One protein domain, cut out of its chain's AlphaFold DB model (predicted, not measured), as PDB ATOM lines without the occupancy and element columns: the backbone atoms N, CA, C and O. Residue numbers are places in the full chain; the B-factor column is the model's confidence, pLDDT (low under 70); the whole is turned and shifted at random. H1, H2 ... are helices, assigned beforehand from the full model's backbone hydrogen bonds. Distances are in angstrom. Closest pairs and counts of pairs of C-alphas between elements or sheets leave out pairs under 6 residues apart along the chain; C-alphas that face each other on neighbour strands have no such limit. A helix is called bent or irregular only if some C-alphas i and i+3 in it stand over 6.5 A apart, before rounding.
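AT A GLANCE: This is residues 35 to 157 of the 170 residues of an uncharacterized protein of Tolypothrix sp. PCC 7601 (UniProt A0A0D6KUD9). Two lobes of helices lie on either side of a gap: the longest helix, H7, with H8 packed across its last part and H9 beside H8, and opposite them H3 with H2, H4 and H5. H1 packs on the first part of H7. The printed part has 123 residues with nine named helices, H1 to H9 in order, and no named strand; it is all helix. It is compact, with a radius of gyration of the C-alphas of 14.3 A and spans of 37 by 31 by 25 A.

IN THESE COORDINATES: H7, residues 107 to 121, is 21.0 A long, with C-alpha 107 at (40.719, -29.693, 82.823). H8 is residues 129 to 140, 15.4 A, and H9 residues 144 to 157, 20.6 A, ending at C-alpha 157 (54.336, -36.682, 79.178). H1 is residues 35 to 42, from C-alpha 35 at (41.486, -25.503, 73.111); H2 is 45 to 48, H3 52 to 63, H4 71 to 79, H5 81 to 90 and H6 101 to 104. H3 is irregular, with C-alphas 58 and 61 7.3 A apart, and H9 only just, with C-alphas 152 and 155 6.7 A apart.

HOW THE PARTS SIT: H7 touches H8 at a steep tilt of 58 degrees, with C-alphas 118 and 129 closest at 5.6 A. H8 and H9, a hairpin, only just touch, with 3 pairs of C-alphas within 8 A, closest Ile 133 and Val 147 at 7.4 A. H7 touches H1 with residues 108 to 112 alone, closest C-alphas Leu 36 and Ile 108 at 6.5 A. H6 is close to but not clearly touching H8, C-alphas 102 and 140 being closest at 6.8 A. H3 and H4, a hairpin, touch at a shallow tilt of 18 degrees, closest C-alphas 63 and 73 at 6.4 A. H3 touches H5 with residues 52 to 56 alone, C-alphas 52 and 83 being closest at 4.9 A. H2 touches H3 only at the corner, C-alphas 47 and 53 being closest at 5.1 A. Every O i to N i+4 pair is within hydrogen-bond range in H1, H4, H5 and H7; H3 has 6 of 8, H8 7 of 8 and H9 7 of 10, and H2 and H6 are too short for such a pair.

THE WHOLE: The C-alphas of Glu 54 and Gln 145, the two farthest apart, are 38.7 A apart. The printed part has no cut and no long link. Its mean pLDDT is 93.0, and no printed residue is under 70.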
ATOM      1  N   GLU A  35      41.231 -26.310  71.911       98.12
ATOM      2  CA  GLU A  35      41.486 -25.503  73.111       98.12
ATOM      3  C   GLU A  35      42.917 -25.696  73.633       98.12
ATOM      4  O   GLU A  35      43.566 -24.699  73.942       98.12
ATOM      5  N   LEU A  36      43.445 -26.927  73.637       97.12
ATOM      6  CA  LEU A  36      44.853 -27.201  73.966       97.12
ATOM      7  C   LEU A  36      45.814 -26.525  72.985       97.12
ATOM      8  O   LEU A  36      46.760 -25.869  73.406       97.12
ATOM      9  N   MET A  37      45.539 -26.610  71.682       97.56
ATOM     10  CA  MET A  37      46.356 -25.976  70.647       97.56
ATOM     11  C   MET A  37      46.441 -24.459  70.844       97.56
ATOM     12  O   MET A  37      47.512 -23.876  70.708       97.56
ATOM     13  N   LYS A  38      45.338 -23.797  71.216       97.25
ATOM     14  CA  LYS A  38      45.386 -22.367  71.560       97.25
ATOM     15  C   LYS A  38      46.349 -22.113  72.720       97.25
ATOM     16  O   LYS A  38      47.162 -21.202  72.608       97.25
ATOM     17  N   ARG A  39      46.277 -22.920  73.790       97.19
ATOM     18  CA  ARG A  39      47.182 -22.805  74.947       97.19
ATOM     19  C   ARG A  39      48.635 -23.001  74.550       97.19
ATOM     20  O   ARG A  39      49.447 -22.167  74.916       97.19
ATOM     21  N   GLN A  40      48.938 -23.993  73.715       95.62
ATOM     22  CA  GLN A  40      50.289 -24.240  73.205       95.62
ATOM     23  C   GLN A  40      50.930 -22.985  72.587       95.62
ATOM     24  O   GLN A  40      52.095 -22.700  72.844       95.62
ATOM     25  N   PHE A  41      50.183 -22.213  71.792       96.25
ATOM     26  CA  PHE A  41      50.723 -21.006  71.151       96.25
ATOM     27  C   PHE A  41      50.755 -19.778  72.063       96.25
ATOM     28  O   PHE A  41      51.556 -18.869  71.829       96.25
ATOM     29  N   THR A  42      49.869 -19.718  73.060       97.44
ATOM     30  CA  THR A  42      49.730 -18.549  73.936       97.44
ATOM     31  C   THR A  42      50.459 -18.673  75.264       97.44
ATOM     32  O   THR A  42      50.659 -17.641  75.898       97.44
ATOM     33  N   HIS A  43      50.817 -19.891  75.682       98.25
ATOM     34  CA  HIS A  43      51.408 -20.184  76.985       98.25
ATOM     35  C   HIS A  43      52.562 -19.222  77.268       98.25
ATOM     36  O   HIS A  43      53.536 -19.164  76.516       98.25
ATOM     37  N   ASP A  44      52.394 -18.419  78.318       97.81
ATOM     38  CA  ASP A  44      53.389 -17.492  78.848       97.81
ATOM     39  C   ASP A  44      54.000 -16.485  77.872       97.81
ATOM     40  O   ASP A  44      54.988 -15.824  78.193       97.81
ATOM     41  N   GLN A  45      53.378 -16.261  76.713       97.94
ATOM     42  CA  GLN A  45      53.856 -15.280  75.734       97.94
ATOM     43  C   GLN A  45      53.886 -13.850  76.291       97.94
ATOM     44  O   GLN A  45      54.607 -12.993  75.772       97.94
ATOM     45  N   SER A  46      53.120 -13.573  77.352       97.75
ATOM     46  CA  SER A  46      53.173 -12.292  78.058       97.75
ATOM     47  C   SER A  46      54.557 -12.015  78.656       97.75
ATOM     48  O   SER A  46      54.956 -10.852  78.664       97.75
ATOM     49  N   LYS A  47      55.338 -13.052  79.014       97.19
ATOM     50  CA  LYS A  47      56.717 -12.925  79.528       97.19
ATOM     51  C   LYS A  47      57.668 -12.262  78.534       97.19
ATOM     52  O   LYS A  47      58.683 -11.708  78.936       97.19
ATOM     53  N   LEU A  48      57.354 -12.308  77.238       97.44
ATOM     54  CA  LEU A  48      58.185 -11.740  76.170       97.44
ATOM     55  C   LEU A  48      57.834 -10.281  75.843       97.44
ATOM     56  O   LEU A  48      58.309  -9.737  74.845       97.44
ATOM     57  N   ARG A  49      56.963  -9.645  76.634       97.31
ATOM     58  CA  ARG A  49      56.494  -8.271  76.414       97.31
ATOM     59  C   ARG A  49      56.467  -7.484  77.720       97.31
ATOM     60  O   ARG A  49      56.369  -8.061  78.802       97.31
ATOM     61  N   SER A  50      56.514  -6.159  77.628       96.56
ATOM     62  CA  SER A  50      56.300  -5.299  78.793       96.56
ATOM     63  C   SER A  50      54.877  -5.502  79.347       96.56
ATOM     64  O   SER A  50      53.939  -5.659  78.557       96.56
ATOM     65  N   PRO A  51      54.682  -5.477  80.677       95.88
ATOM     66  CA  PRO A  51      55.672  -5.126  81.701       95.88
ATOM     67  C   PRO A  51      56.458  -6.325  82.272       95.88
ATOM     68  O   PRO A  51      57.099  -6.189  83.311       95.88
ATOM     69  N   GLU A  52      56.339  -7.521  81.686       98.00
ATOM     70  CA  GLU A  52      56.941  -8.740  82.239       98.00
ATOM     71  C   GLU A  52      58.390  -8.947  81.788       98.00
ATOM     72  O   GLU A  52      59.220  -9.374  82.593       98.00
ATOM     73  N   VAL A  53      58.700  -8.646  80.525       97.00
ATOM     74  CA  VAL A  53      60.000  -8.976  79.915       97.00
ATOM     75  C   VAL A  53      61.179  -8.359  80.658       97.00
ATOM     76  O   VAL A  53      62.200  -9.021  80.839       97.00
ATOM     77  N   GLU A  54      61.038  -7.128  81.146       96.62
ATOM     78  CA  GLU A  54      62.086  -6.437  81.893       96.62
ATOM     79  C   GLU A  54      62.382  -7.159  83.214       96.62
ATOM     80  O   GLU A  54      63.534  -7.452  83.527       96.62
ATOM     81  N   ALA A  55      61.327  -7.516  83.947       95.12
ATOM     82  CA  ALA A  55      61.427  -8.169  85.243       95.12
ATOM     83  C   ALA A  55      61.968  -9.605  85.133       95.12
ATOM     84  O   ALA A  55      62.864  -9.993  85.880       95.12
ATOM     85  N   PHE A  56      61.473 -10.402  84.179       93.19
ATOM     86  CA  PHE A  56      61.974 -11.767  83.986       93.19
ATOM     87  C   PHE A  56      63.422 -11.785  83.483       93.19
ATOM     88  O   PHE A  56      64.198 -12.633  83.919       93.19
ATOM     89  N   THR A  57      63.838 -10.819  82.657       94.06
ATOM     90  CA  THR A  57      65.250 -10.692  82.248       94.06
ATOM     91  C   THR A  57      66.181 -10.549  83.459       94.06
ATOM     92  O   THR A  57      67.251 -11.162  83.498       94.06
ATOM     93  N   GLU A  58      65.759  -9.794  84.476       90.62
ATOM     94  CA  GLU A  58      66.546  -9.557  85.688       90.62
ATOM     95  C   GLU A  58      66.707 -10.802  86.571       90.62
ATOM     96  O   GLU A  58      67.781 -11.004  87.136       90.62
ATOM     97  N   VAL A  59      65.684 -11.658  86.692       88.38
ATOM     98  CA  VAL A  59      65.708 -12.761  87.673       88.38
ATOM     99  C   VAL A  59      65.842 -14.157  87.075       88.38
ATOM    100  O   VAL A  59      66.333 -15.048  87.762       88.38
ATOM    101  N   THR A  60      65.467 -14.399  85.814       85.62
ATOM    102  CA  THR A  60      65.425 -15.767  85.254       85.62
ATOM    103  C   THR A  60      66.774 -16.483  85.335       85.62
ATOM    104  O   THR A  60      66.819 -17.669  85.658       85.62
ATOM    105  N   HIS A  61      67.883 -15.775  85.105       85.44
ATOM    106  CA  HIS A  61      69.221 -16.359  85.218       85.44
ATOM    107  C   HIS A  61      69.607 -16.685  86.672       85.44
ATOM    108  O   HIS A  61      70.301 -17.674  86.898       85.44
ATOM    109  N   LYS A  62      69.127 -15.899  87.648       84.88
ATOM    110  CA  LYS A  62      69.334 -16.140  89.084       84.88
ATOM    111  C   LYS A  62      68.581 -17.393  89.535       84.88
ATOM    112  O   LYS A  62      69.134 -18.217  90.248       84.88
ATOM    113  N   LEU A  63      67.346 -17.570  89.056       81.00
ATOM    114  CA  LEU A  63      66.468 -18.678  89.453       81.00
ATOM    115  C   LEU A  63      66.972 -20.059  89.015       81.00
ATOM    116  O   LEU A  63      66.651 -21.045  89.670       81.00
ATOM    117  N   LYS A  64      67.756 -20.147  87.930       78.38
ATOM    118  CA  LYS A  64      68.223 -21.429  87.377       78.38
ATOM    119  C   LYS A  64      69.011 -22.264  88.396       78.38
ATOM    120  O   LYS A  64      68.840 -23.477  88.444       78.38
ATOM    121  N   GLY A  65      69.855 -21.619  89.201       78.06
ATOM    122  CA  GLY A  65      70.701 -22.295  90.192       78.06
ATOM    123  C   GLY A  65      70.032 -22.539  91.545       78.06
ATOM    124  O   GLY A  65      70.675 -23.077  92.441       78.06
ATOM    125  N   LEU A  66      68.778 -22.115  91.720       81.81
ATOM    126  CA  LEU A  66      68.077 -22.206  92.997       81.81
ATOM    127  C   LEU A  66      67.147 -23.413  93.016       81.81
ATOM    128  O   LEU A  66      66.435 -23.676  92.046       81.81
ATOM    129  N   THR A  67      67.084 -24.091  94.158       81.75
ATOM    130  CA  THR A  67      66.096 -25.144  94.394       81.75
ATOM    131  C   THR A  67      64.698 -24.532  94.450       81.75
ATOM    132  O   THR A  67      64.449 -23.571  95.194       81.75
ATOM    133  N   TYR A  68      63.770 -25.101  93.680       81.75
ATOM    134  CA  TYR A  68      62.370 -24.686  93.669       81.75
ATOM    135  C   TYR A  68      61.768 -24.728  95.083       81.75
ATOM    136  O   TYR A  68      61.937 -25.694  95.823       81.75
ATOM    137  N   GLY A  69      61.085 -23.651  95.478       80.44
ATOM    138  CA  GLY A  69      60.474 -23.525  96.805       80.44
ATOM    139  C   GLY A  69      61.417 -23.087  97.934       80.44
ATOM    140  O   GLY A  69      60.931 -22.767  99.017       80.44
ATOM    141  N   SER A  70      62.732 -22.997  97.700       84.56
ATOM    142  CA  SER A  70      63.689 -22.486  98.695       84.56
ATOM    143  C   SER A  70      63.429 -21.021  99.081       84.56
ATOM    144  O   SER A  70      62.781 -20.266  98.353       84.56
ATOM    145  N   LEU A  71      63.961 -20.585 100.230       86.31
ATOM    146  CA  LEU A  71      63.826 -19.194 100.686       86.31
ATOM    147  C   LEU A  71      64.412 -18.194  99.678       86.31
ATOM    148  O   LEU A  71      63.762 -17.202  99.364       86.31
ATOM    149  N   GLU A  72      65.588 -18.492  99.125       84.06
ATOM    150  CA  GLU A  72      66.259 -17.648  98.130       84.06
ATOM    151  C   GLU A  72      65.456 -17.564  96.823       84.06
ATOM    152  O   GLU A  72      65.313 -16.488  96.235       84.06
ATOM    153  N   TYR A  73      64.843 -18.678  96.403       84.38
ATOM    154  CA  TYR A  73      63.909 -18.692  95.277       84.38
ATOM    155  C   TYR A  73      62.720 -17.754  95.541       84.38
ATOM    156  O   TYR A  73      62.390 -16.910  94.708       84.38
ATOM    157  N   GLN A  74      62.111 -17.841  96.728       85.25
ATOM    158  CA  GLN A  74      60.984 -16.984  97.112       85.25
ATOM    159  C   GLN A  74      61.369 -15.502  97.201       85.25
ATOM    160  O   GLN A  74      60.559 -14.639  96.864       85.25
ATOM    161  N   GLU A  75      62.583 -15.183  97.644       87.62
ATOM    162  CA  GLU A  75      63.086 -13.809  97.711       87.62
ATOM    163  C   GLU A  75      63.240 -13.186  96.324       87.62
ATOM    164  O   GLU A  75      62.713 -12.096  96.100       87.62
ATOM    165  N   ASN A  76      63.826 -13.911  95.367       86.25
ATOM    166  CA  ASN A  76      63.926 -13.455  93.978       86.25
ATOM    167  C   ASN A  76      62.539 -13.212  93.353       86.25
ATOM    168  O   ASN A  76      62.336 -12.236  92.632       86.25
ATOM    169  N   LEU A  77      61.537 -14.043  93.668       87.25
ATOM    170  CA  LEU A  77      60.166 -13.810  93.196       87.25
ATOM    171  C   LEU A  77      59.522 -12.549  93.799       87.25
ATOM    172  O   LEU A  77      58.672 -11.927  93.156       87.25
ATOM    173  N   ARG A  78      59.913 -12.132  95.011       89.25
ATOM    174  CA  ARG A  78      59.412 -10.879  95.608       89.25
ATOM    175  C   ARG A  78      59.911  -9.651  94.851       89.25
ATOM    176  O   ARG A  78      59.149  -8.688  94.763       89.25
ATOM    177  N   GLU A  79      61.119  -9.696  94.285       88.50
ATOM    178  CA  GLU A  79      61.687  -8.599  93.481       88.50
ATOM    179  C   GLU A  79      60.800  -8.285  92.265       88.50
ATOM    180  O   GLU A  79      60.560  -7.122  91.946       88.50
ATOM    181  N   ILE A  80      60.200  -9.314  91.658       92.38
ATOM    182  CA  ILE A  80      59.381  -9.190  90.441       92.38
ATOM    183  C   ILE A  80      57.873  -9.301  90.694       92.38
ATOM    184  O   ILE A  80      57.093  -9.577  89.779       92.38
ATOM    185  N   LYS A  81      57.419  -9.052  91.928       93.62
ATOM    186  CA  LYS A  81      56.019  -9.256  92.343       93.62
ATOM    187  C   LYS A  81      54.995  -8.565  91.432       93.62
ATOM    188  O   LYS A  81      53.915  -9.106  91.204       93.62
ATOM    189  N   SER A  82      55.306  -7.369  90.923       94.81
ATOM    190  CA  SER A  82      54.401  -6.637  90.024       94.81
ATOM    191  C   SER A  82      54.240  -7.340  88.674       94.81
ATOM    192  O   SER A  82      53.118  -7.465  88.183       94.81
ATOM    193  N   ALA A  83      55.338  -7.842  88.103       96.50
ATOM    194  CA  ALA A  83      55.313  -8.615  86.866       96.50
ATOM    195  C   ALA A  83      54.588  -9.951  87.063       96.50
ATOM    196  O   ALA A  83      53.712 -10.276  86.271       96.50
ATOM    197  N   LEU A  84      54.845 -10.662  88.169       95.56
ATOM    198  CA  LEU A  84      54.118 -11.894  88.506       95.56
ATOM    199  C   LEU A  84      52.614 -11.655  88.657       95.56
ATOM    200  O   LEU A  84      51.808 -12.442  88.177       95.56
ATOM    201  N   LYS A  85      52.208 -10.540  89.272       97.06
ATOM    202  CA  LYS A  85      50.788 -10.191  89.375       97.06
ATOM    203  C   LYS A  85      50.150  -9.978  88.000       97.06
ATOM    204  O   LYS A  85      49.032 -10.439  87.785       97.06
ATOM    205  N   HIS A  86      50.831  -9.275  87.091       98.25
ATOM    206  CA  HIS A  86      50.360  -9.128  85.711       98.25
ATOM    207  C   HIS A  86      50.258 -10.499  85.030       98.25
ATOM    208  O   HIS A  86      49.187 -10.850  84.537       98.25
ATOM    209  N   HIS A  87      51.318 -11.297  85.117       98.06
ATOM    210  CA  HIS A  87      51.418 -12.643  84.566       98.06
ATOM    211  C   HIS A  87      50.258 -13.549  84.999       98.06
ATOM    212  O   HIS A  87      49.527 -14.074  84.161       98.06
ATOM    213  N   TYR A  88      50.005 -13.645  86.305       97.69
ATOM    214  CA  TYR A  88      48.901 -14.431  86.858       97.69
ATOM    215  C   TYR A  88      47.523 -13.884  86.484       97.69
ATOM    216  O   TYR A  88      46.556 -14.631  86.497       97.69
ATOM    217  N   SER A  89      47.402 -12.600  86.138       97.88
ATOM    218  CA  SER A  89      46.121 -12.012  85.725       97.88
ATOM    219  C   SER A  89      45.768 -12.254  84.256       97.88
ATOM    220  O   SER A  89      44.616 -12.054  83.873       97.88
ATOM    221  N   VAL A  90      46.736 -12.679  83.434       97.69
ATOM    222  CA  VAL A  90      46.545 -12.900  81.991       97.69
ATOM    223  C   VAL A  90      46.779 -14.352  81.560       97.69
ATOM    224  O   VAL A  90      46.319 -14.735  80.485       97.69
ATOM    225  N   ASN A  91      47.401 -15.179  82.408       98.25
ATOM    226  CA  ASN A  91      47.651 -16.600  82.152       98.25
ATOM    227  C   ASN A  91      46.851 -17.477  83.117       98.25
ATOM    228  O   ASN A  91      47.181 -17.632  84.291       98.25
ATOM    229  N   ARG A  92      45.773 -18.068  82.599       97.94
ATOM    230  CA  ARG A  92      44.791 -18.808  83.400       97.94
ATOM    231  C   ARG A  92      45.194 -20.223  83.802       97.94
ATOM    232  O   ARG A  92      44.401 -20.872  84.462       97.94
ATOM    233  N   HIS A  93      46.348 -20.741  83.392       98.00
ATOM    234  CA  HIS A  93      46.805 -22.021  83.937       98.00
ATOM    235  C   HIS A  93      47.349 -21.859  85.364       98.00
ATOM    236  O   HIS A  93      47.434 -22.838  86.094       98.00
ATOM    237  N   HIS A  94      47.656 -20.634  85.810       97.88
ATOM    238  CA  HIS A  94      48.040 -20.387  87.197       97.88
ATOM    239  C   HIS A  94      46.826 -20.377  88.136       97.88
ATOM    240  O   HIS A  94      45.858 -19.658  87.862       97.88
ATOM    241  N   PRO A  95      46.884 -21.073  89.287       97.50
ATOM    242  CA  PRO A  95      45.834 -21.008  90.305       97.50
ATOM    243  C   PRO A  95      45.515 -19.575  90.751       97.50
ATOM    244  O   PRO A  95      44.357 -19.244  90.987       97.50
ATOM    245  N   GLU A  96      46.525 -18.703  90.806       97.19
ATOM    246  CA  GLU A  96      46.413 -17.292  91.185       97.19
ATOM    247  C   GLU A  96      45.534 -16.452  90.236       97.19
ATOM    248  O   GLU A  96      45.064 -15.382  90.633       97.19
ATOM    249  N   PHE A  97      45.267 -16.927  89.011       98.12
ATOM    250  CA  PHE A  97      44.294 -16.308  88.103       98.12
ATOM    251  C   PHE A  97      42.866 -16.380  88.670       98.12
ATOM    252  O   PHE A  97      42.038 -15.494  88.433       98.12
ATOM    253  N   PHE A  98      42.557 -17.431  89.436       98.06
ATOM    254  CA  PHE A  98      41.216 -17.703  89.939       98.06
ATOM    255  C   PHE A  98      41.058 -17.297  91.399       98.06
ATOM    256  O   PHE A  98      41.882 -17.590  92.260       98.06
ATOM    257  N   LYS A  99      39.893 -16.724  91.721       96.56
ATOM    258  CA  LYS A  99      39.524 -16.411  93.111       96.56
ATOM    259  C   LYS A  99      39.466 -17.650  94.012       96.56
ATOM    260  O   LYS A  99      39.743 -17.534  95.198       96.56
ATOM    261  N   ASN A 100      39.111 -18.803  93.443       96.25
ATOM    262  CA  ASN A 100      38.990 -20.076  94.156       96.25
ATOM    263  C   ASN A 100      40.226 -20.976  93.965       96.25
ATOM    264  O   ASN A 100      40.157 -22.169  94.245       96.25
ATOM    265  N   GLY A 101      41.343 -20.433  93.461       96.81
ATOM    266  CA  GLY A 101      42.548 -21.214  93.190       96.81
ATOM    267  C   GLY A 101      42.291 -22.362  92.211       96.81
ATOM    268  O   GLY A 101      41.564 -22.207  91.229       96.81
ATOM    269  N   ILE A 102      42.856 -23.530  92.523       97.19
ATOM    270  CA  ILE A 102      42.728 -24.769  91.739       97.19
ATOM    271  C   ILE A 102      41.260 -25.151  91.484       97.19
ATOM    272  O   ILE A 102      40.920 -25.568  90.384       97.19
ATOM    273  N   GLU A 103      40.359 -24.926  92.446       96.94
ATOM    274  CA  GLU A 103      38.923 -25.239  92.309       96.94
ATOM    275  C   GLU A 103      38.199 -24.347  91.278       96.94
ATOM    276  O   GLU A 103      37.051 -24.597  90.917       96.94
ATOM    277  N   GLY A 104      38.841 -23.273  90.805       97.81
ATOM    278  CA  GLY A 104      38.340 -22.444  89.706       97.81
ATOM    279  C   GLY A 104      38.752 -22.926  88.311       97.81
ATOM    280  O   GLY A 104      38.236 -22.406  87.319       97.81
ATOM    281  N   MET A 105      39.679 -23.882  88.228       98.31
ATOM    282  CA  MET A 105      40.287 -24.340  86.981       98.31
ATOM    283  C   MET A 105      39.402 -25.348  86.250       98.31
ATOM    284  O   MET A 105      38.659 -26.119  86.856       98.31
ATOM    285  N   ASN A 106      39.513 -25.386  84.922       98.19
ATOM    286  CA  ASN A 106      38.998 -26.508  84.138       98.19
ATOM    287  C   ASN A 106      40.117 -27.514  83.803       98.19
ATOM    288  O   ASN A 106      41.292 -27.278  84.070       98.19
ATOM    289  N   LEU A 107      39.757 -28.639  83.175       97.88
ATOM    290  CA  LEU A 107      40.719 -29.693  82.823       97.88
ATOM    291  C   LEU A 107      41.825 -29.229  81.859       97.88
ATOM    292  O   LEU A 107      42.926 -29.760  81.910       97.88
ATOM    293  N   ILE A 108      41.546 -28.252  80.991       98.19
ATOM    294  CA  ILE A 108      42.541 -27.715  80.052       98.19
ATOM    295  C   ILE A 108      43.557 -26.848  80.798       98.19
ATOM    296  O   ILE A 108      44.746 -26.951  80.525       98.19
ATOM    297  N   ASP A 109      43.099 -26.052  81.767       98.44
ATOM    298  CA  ASP A 109      43.978 -25.254  82.624       98.44
ATOM    299  C   ASP A 109      44.885 -26.163  83.466       98.44
ATOM    300  O   ASP A 109      46.079 -25.909  83.570       98.44
ATOM    301  N   LEU A 110      44.330 -27.243  84.036       97.94
ATOM    302  CA  LEU A 110      45.095 -28.218  84.822       97.94
ATOM    303  C   LEU A 110      46.118 -28.975  83.970       97.94
ATOM    304  O   LEU A 110      47.227 -29.225  84.433       97.94
ATOM    305  N   MET A 111      45.762 -29.319  82.728       97.69
ATOM    306  CA  MET A 111      46.689 -29.946  81.786       97.69
ATOM    307  C   MET A 111      47.845 -28.999  81.440       97.69
ATOM    308  O   MET A 111      49.001 -29.402  81.494       97.69
ATOM    309  N   GLU A 112      47.548 -27.731  81.130       98.31
ATOM    310  CA  GLU A 112      48.577 -26.720  80.857       98.31
ATOM    311  C   GLU A 112      49.469 -26.474  82.082       98.31
ATOM    312  O   GLU A 112      50.686 -26.419  81.935       98.31
ATOM    313  N   LEU A 113      48.892 -26.400  83.287       97.62
ATOM    314  CA  LEU A 113      49.637 -26.245  84.541       97.62
ATOM    315  C   LEU A 113      50.594 -27.417  84.790       97.62
ATOM    316  O   LEU A 113      51.739 -27.203  85.179       97.62
ATOM    317  N   LEU A 114      50.148 -28.653  84.551       97.19
ATOM    318  CA  LEU A 114      51.007 -29.825  84.695       97.19
ATOM    319  C   LEU A 114      52.149 -29.812  83.665       97.19
ATOM    320  O   LEU A 114      53.287 -30.111  84.026       97.19
ATOM    321  N   CYS A 115      51.873 -29.424  82.414       96.12
ATOM    322  CA  CYS A 115      52.901 -29.219  81.388       96.12
ATOM    323  C   CYS A 115      53.919 -28.143  81.788       96.12
ATOM    324  O   CYS A 115      55.117 -28.368  81.622       96.12
ATOM    325  N   ASP A 116      53.465 -27.014  82.340       95.88
ATOM    326  CA  ASP A 116      54.342 -25.956  82.853       95.88
ATOM    327  C   ASP A 116      55.249 -26.487  83.969       95.88
ATOM    328  O   ASP A 116      56.468 -26.354  83.893       95.88
ATOM    329  N   TRP A 117      54.689 -27.185  84.962       95.25
ATOM    330  CA  TRP A 117      55.477 -27.770  86.052       95.25
ATOM    331  C   TRP A 117      56.486 -28.806  85.564       95.25
ATOM    332  O   TRP A 117      57.629 -28.803  86.023       95.25
ATOM    333  N   TYR A 118      56.099 -29.660  84.614       93.75
ATOM    334  CA  TYR A 118      57.003 -30.643  84.019       93.75
ATOM    335  C   TYR A 118      58.144 -29.959  83.252       93.75
ATOM    336  O   TYR A 118      59.312 -30.299  83.428       93.75
ATOM    337  N   ALA A 119      57.843 -28.945  82.436       92.25
ATOM    338  CA  ALA A 119      58.862 -28.187  81.714       92.25
ATOM    339  C   ALA A 119      59.768 -27.385  82.665       92.25
ATOM    340  O   ALA A 119      60.980 -27.307  82.453       92.25
ATOM    341  N   ALA A 120      59.205 -26.811  83.730       89.94
ATOM    342  CA  ALA A 120      59.948 -26.095  84.757       89.94
ATOM    343  C   ALA A 120      60.906 -27.028  85.508       89.94
ATOM    344  O   ALA A 120      62.063 -26.657  85.711       89.94
ATOM    345  N   SER A 121      60.491 -28.259  85.838       89.50
ATOM    346  CA  SER A 121      61.378 -29.226  86.492       89.50
ATOM    347  C   SER A 121      62.567 -29.620  85.610       89.50
ATOM    348  O   SER A 121      63.619 -29.949  86.129       89.50
ATOM    349  N   LYS A 122      62.470 -29.523  84.278       86.88
ATOM    350  CA  LYS A 122      63.613 -29.772  83.377       86.88
ATOM    351  C   LYS A 122      64.640 -28.628  83.335       86.88
ATOM    352  O   LYS A 122      65.696 -28.785  82.730       86.88
ATOM    353  N   ARG A 123      64.350 -27.462  83.933       81.94
ATOM    354  CA  ARG A 123      65.251 -26.287  83.932       81.94
ATOM    355  C   ARG A 123      66.217 -26.241  85.116       81.94
ATOM    356  O   ARG A 123      67.150 -25.437  85.076       81.94
ATOM    357  N   HIS A 124      65.980 -27.057  86.138       74.94
ATOM    358  CA  HIS A 124      66.800 -27.147  87.342       74.94
ATOM    359  C   HIS A 124      67.658 -28.413  87.295       74.94
ATOM    360  O   HIS A 124      67.180 -29.463  86.868       74.94
ATOM    361  N   ASP A 125      68.905 -28.322  87.759       72.94
ATOM    362  CA  ASP A 125      69.850 -29.448  87.733       72.94
ATOM    363  C   ASP A 125      69.375 -30.635  88.603       72.94
ATOM    364  O   ASP A 125      69.709 -31.785  88.325       72.94
ATOM    365  N   ASP A 126      68.572 -30.364  89.638       76.25
ATOM    366  CA  ASP A 126      67.978 -31.334  90.569       76.25
ATOM    367  C   ASP A 126      66.456 -31.494  90.400       76.25
ATOM    368  O   ASP A 126      65.775 -32.032  91.283       76.25
ATOM    369  N   GLY A 127      65.907 -30.993  89.291       80.69
ATOM    370  CA  GLY A 127      64.472 -30.870  89.122       80.69
ATOM    371  C   GLY A 127      63.750 -32.212  89.004       80.69
ATOM    372  O   GLY A 127      64.151 -33.123  88.280       80.69
ATOM    373  N   ASP A 128      62.641 -32.313  89.731       90.06
ATOM    374  CA  ASP A 128      61.822 -33.517  89.851       90.06
ATOM    375  C   ASP A 128      60.346 -33.105  89.876       90.06
ATOM    376  O   ASP A 128      59.911 -32.312  90.721       90.06
ATOM    377  N   ILE A 129      59.569 -33.620  88.922       93.38
ATOM    378  CA  ILE A 129      58.145 -33.303  88.804       93.38
ATOM    379  C   ILE A 129      57.344 -33.809  90.010       93.38
ATOM    380  O   ILE A 129      56.428 -33.123  90.460       93.38
ATOM    381  N   HIS A 130      57.709 -34.948  90.603       93.50
ATOM    382  CA  HIS A 130      56.996 -35.467  91.769       93.50
ATOM    383  C   HIS A 130      57.223 -34.572  92.989       93.50
ATOM    384  O   HIS A 130      56.254 -34.181  93.641       93.50
ATOM    385  N   LYS A 131      58.462 -34.120  93.219       92.25
ATOM    386  CA  LYS A 131      58.751 -33.109  94.256       92.25
ATOM    387  C   LYS A 131      58.044 -31.782  93.978       92.25
ATOM    388  O   LYS A 131      57.558 -31.128  94.896       92.25
ATOM    389  N   SER A 132      57.956 -31.382  92.709       91.69
ATOM    390  CA  SER A 132      57.241 -30.161  92.314       91.69
ATOM    391  C   SER A 132      55.753 -30.251  92.658       91.69
ATOM    392  O   SER A 132      55.177 -29.271  93.139       91.69
ATOM    393  N   ILE A 133      55.141 -31.426  92.483       94.38
ATOM    394  CA  ILE A 133      53.767 -31.695  92.913       94.38
ATOM    395  C   ILE A 133      53.664 -31.672  94.436       94.38
ATOM    396  O   ILE A 133      52.770 -31.002  94.937       94.38
ATOM    397  N   GLU A 134      54.571 -32.317  95.175       93.62
ATOM    398  CA  GLU A 134      54.581 -32.302  96.650       93.62
ATOM    399  C   GLU A 134      54.600 -30.872  97.212       93.62
ATOM    400  O   GLU A 134      53.744 -30.510  98.017       93.62
ATOM    401  N   ILE A 135      55.499 -30.018  96.711       91.62
ATOM    402  CA  ILE A 135      55.557 -28.595  97.084       91.62
ATOM    403  C   ILE A 135      54.249 -27.877  96.706       91.62
ATOM    404  O   ILE A 135      53.743 -27.024  97.440       91.62
ATOM    405  N   SER A 136      53.675 -28.224  95.554       92.31
ATOM    406  CA  SER A 136      52.434 -27.624  95.057       92.31
ATOM    407  C   SER A 136      51.195 -28.052  95.848       92.31
ATOM    408  O   SER A 136      50.241 -27.276  95.914       92.31
ATOM    409  N   VAL A 137      51.203 -29.224  96.498       93.62
ATOM    410  CA  VAL A 137      50.143 -29.655  97.425       93.62
ATOM    411  C   VAL A 137      49.994 -28.643  98.551       93.62
ATOM    412  O   VAL A 137      48.891 -28.148  98.775       93.62
ATOM    413  N   GLU A 138      51.095 -28.297  99.220       91.50
ATOM    414  CA  GLU A 138      51.073 -27.327 100.317       91.50
ATOM    415  C   GLU A 138      50.748 -25.919  99.813       91.50
ATOM    416  O   GLU A 138      49.949 -25.205 100.420       91.50
ATOM    417  N   ARG A 139      51.326 -25.527  98.670       92.62
ATOM    418  CA  ARG A 139      51.160 -24.182  98.109       92.62
ATOM    419  C   ARG A 139      49.733 -23.896  97.636       92.62
ATOM    420  O   ARG A 139      49.254 -22.777  97.813       92.62
ATOM    421  N   PHE A 140      49.078 -24.871  97.007       95.19
ATOM    422  CA  PHE A 140      47.792 -24.673  96.332       95.19
ATOM    423  C   PHE A 140      46.636 -25.482  96.929       95.19
ATOM    424  O   PHE A 140      45.512 -25.369  96.443       95.19
ATOM    425  N   GLY A 141      46.883 -26.271  97.978       94.81
ATOM    426  CA  GLY A 141      45.852 -27.058  98.654       94.81
ATOM    427  C   GLY A 141      45.299 -28.194  97.793       94.81
ATOM    428  O   GLY A 141      44.091 -28.419  97.781       94.81
ATOM    429  N   LEU A 142      46.159 -28.888  97.040       96.38
ATOM    430  CA  LEU A 142      45.722 -29.959  96.138       96.38
ATOM    431  C   LEU A 142      45.118 -31.128  96.925       96.38
ATOM    432  O   LEU A 142      45.713 -31.635  97.878       96.38
ATOM    433  N   SER A 143      43.949 -31.604  96.491       97.19
ATOM    434  CA  SER A 143      43.327 -32.782  97.094       97.19
ATOM    435  C   SER A 143      44.117 -34.061  96.769       97.19
ATOM    436  O   SER A 143      44.698 -34.165  95.682       97.19
ATOM    437  N   PRO A 144      44.089 -35.092  97.638       97.88
ATOM    438  CA  PRO A 144      44.749 -36.369  97.352       97.88
ATOM    439  C   PRO A 144      44.290 -37.018  96.037       97.88
ATOM    440  O   PRO A 144      45.084 -37.652  95.344       97.88
ATOM    441  N   GLN A 145      43.017 -36.832  95.663       98.00
ATOM    442  CA  GLN A 145      42.486 -37.330  94.394       98.00
ATOM    443  C   GLN A 145      43.124 -36.617  93.198       98.00
ATOM    444  O   GLN A 145      43.526 -37.281  92.244       98.00
ATOM    445  N   LEU A 146      43.241 -35.286  93.245       97.62
ATOM    446  CA  LEU A 146      43.874 -34.531  92.169       97.62
ATOM    447  C   LEU A 146      45.352 -34.914  92.032       97.62
ATOM    448  O   LEU A 146      45.807 -35.173  90.925       97.62
ATOM    449  N   VAL A 147      46.075 -35.053  93.147       97.75
ATOM    450  CA  VAL A 147      47.476 -35.509  93.148       97.75
ATOM    451  C   VAL A 147      47.626 -36.872  92.470       97.75
ATOM    452  O   VAL A 147      48.524 -37.055  91.651       97.75
ATOM    453  N   ALA A 148      46.735 -37.826  92.758       97.56
ATOM    454  CA  ALA A 148      46.754 -39.133  92.104       97.56
ATOM    455  C   ALA A 148      46.519 -39.027  90.586       97.56
ATOM    456  O   ALA A 148      47.220 -39.675  89.813       97.56
ATOM    457  N   ILE A 149      45.580 -38.182  90.146       97.62
ATOM    458  CA  ILE A 149      45.310 -37.945  88.718       97.62
ATOM    459  C   ILE A 149      46.530 -37.330  88.020       97.62
ATOM    460  O   ILE A 149      46.910 -37.797  86.945       97.62
ATOM    461  N   LEU A 150      47.168 -36.324  88.631       96.81
ATOM    462  CA  LEU A 150      48.380 -35.705  88.088       96.81
ATOM    463  C   LEU A 150      49.502 -36.742  87.957       96.81
ATOM    464  O   LEU A 150      50.060 -36.898  86.875       96.81
ATOM    465  N   ASN A 151      49.759 -37.532  89.006       95.50
ATOM    466  CA  ASN A 151      50.781 -38.583  88.978       95.50
ATOM    467  C   ASN A 151      50.506 -39.665  87.925       95.50
ATOM    468  O   ASN A 151      51.435 -40.110  87.260       95.50
ATOM    469  N   ASN A 152      49.246 -40.054  87.722       95.38
ATOM    470  CA  ASN A 152      48.873 -41.004  86.668       95.38
ATOM    471  C   ASN A 152      49.051 -40.429  85.254       95.38
ATOM    472  O   ASN A 152      49.131 -41.190  84.294       95.38
ATOM    473  N   THR A 153      49.084 -39.101  85.119       95.56
ATOM    474  CA  THR A 153      49.233 -38.413  83.830       95.56
ATOM    475  C   THR A 153      50.703 -38.246  83.443       95.56
ATOM    476  O   THR A 153      51.019 -38.328  82.261       95.56
ATOM    477  N   ILE A 154      51.610 -38.084  84.414       93.88
ATOM    478  CA  ILE A 154      53.053 -37.873  84.180       93.88
ATOM    479  C   ILE A 154      53.684 -38.899  83.219       93.88
ATOM    480  O   ILE A 154      54.412 -38.462  82.329       93.88
ATOM    481  N   PRO A 155      53.410 -40.221  83.306       90.94
ATOM    482  CA  PRO A 155      53.982 -41.195  82.371       90.94
ATOM    483  C   PRO A 155      53.613 -40.963  80.899       90.94
ATOM    484  O   PRO A 155      54.277 -41.488  80.016       90.94
ATOM    485  N   LEU A 156      52.554 -40.196  80.615       89.62
ATOM    486  CA  LEU A 156      52.135 -39.850  79.252       89.62
ATOM    487  C   LEU A 156      52.883 -38.634  78.686       89.62
ATOM    488  O   LEU A 156      52.700 -38.303  77.518       89.62
ATOM    489  N   MET A 157      53.664 -37.940  79.515       87.75
ATOM    490  CA  MET A 157      54.336 -36.682  79.178       87.75
ATOM    491  C   MET A 157      55.811 -36.873  78.818       87.75
ATOM    492  O   MET A 157      56.560 -35.897  78.794       87.75
TER     493      MET A 157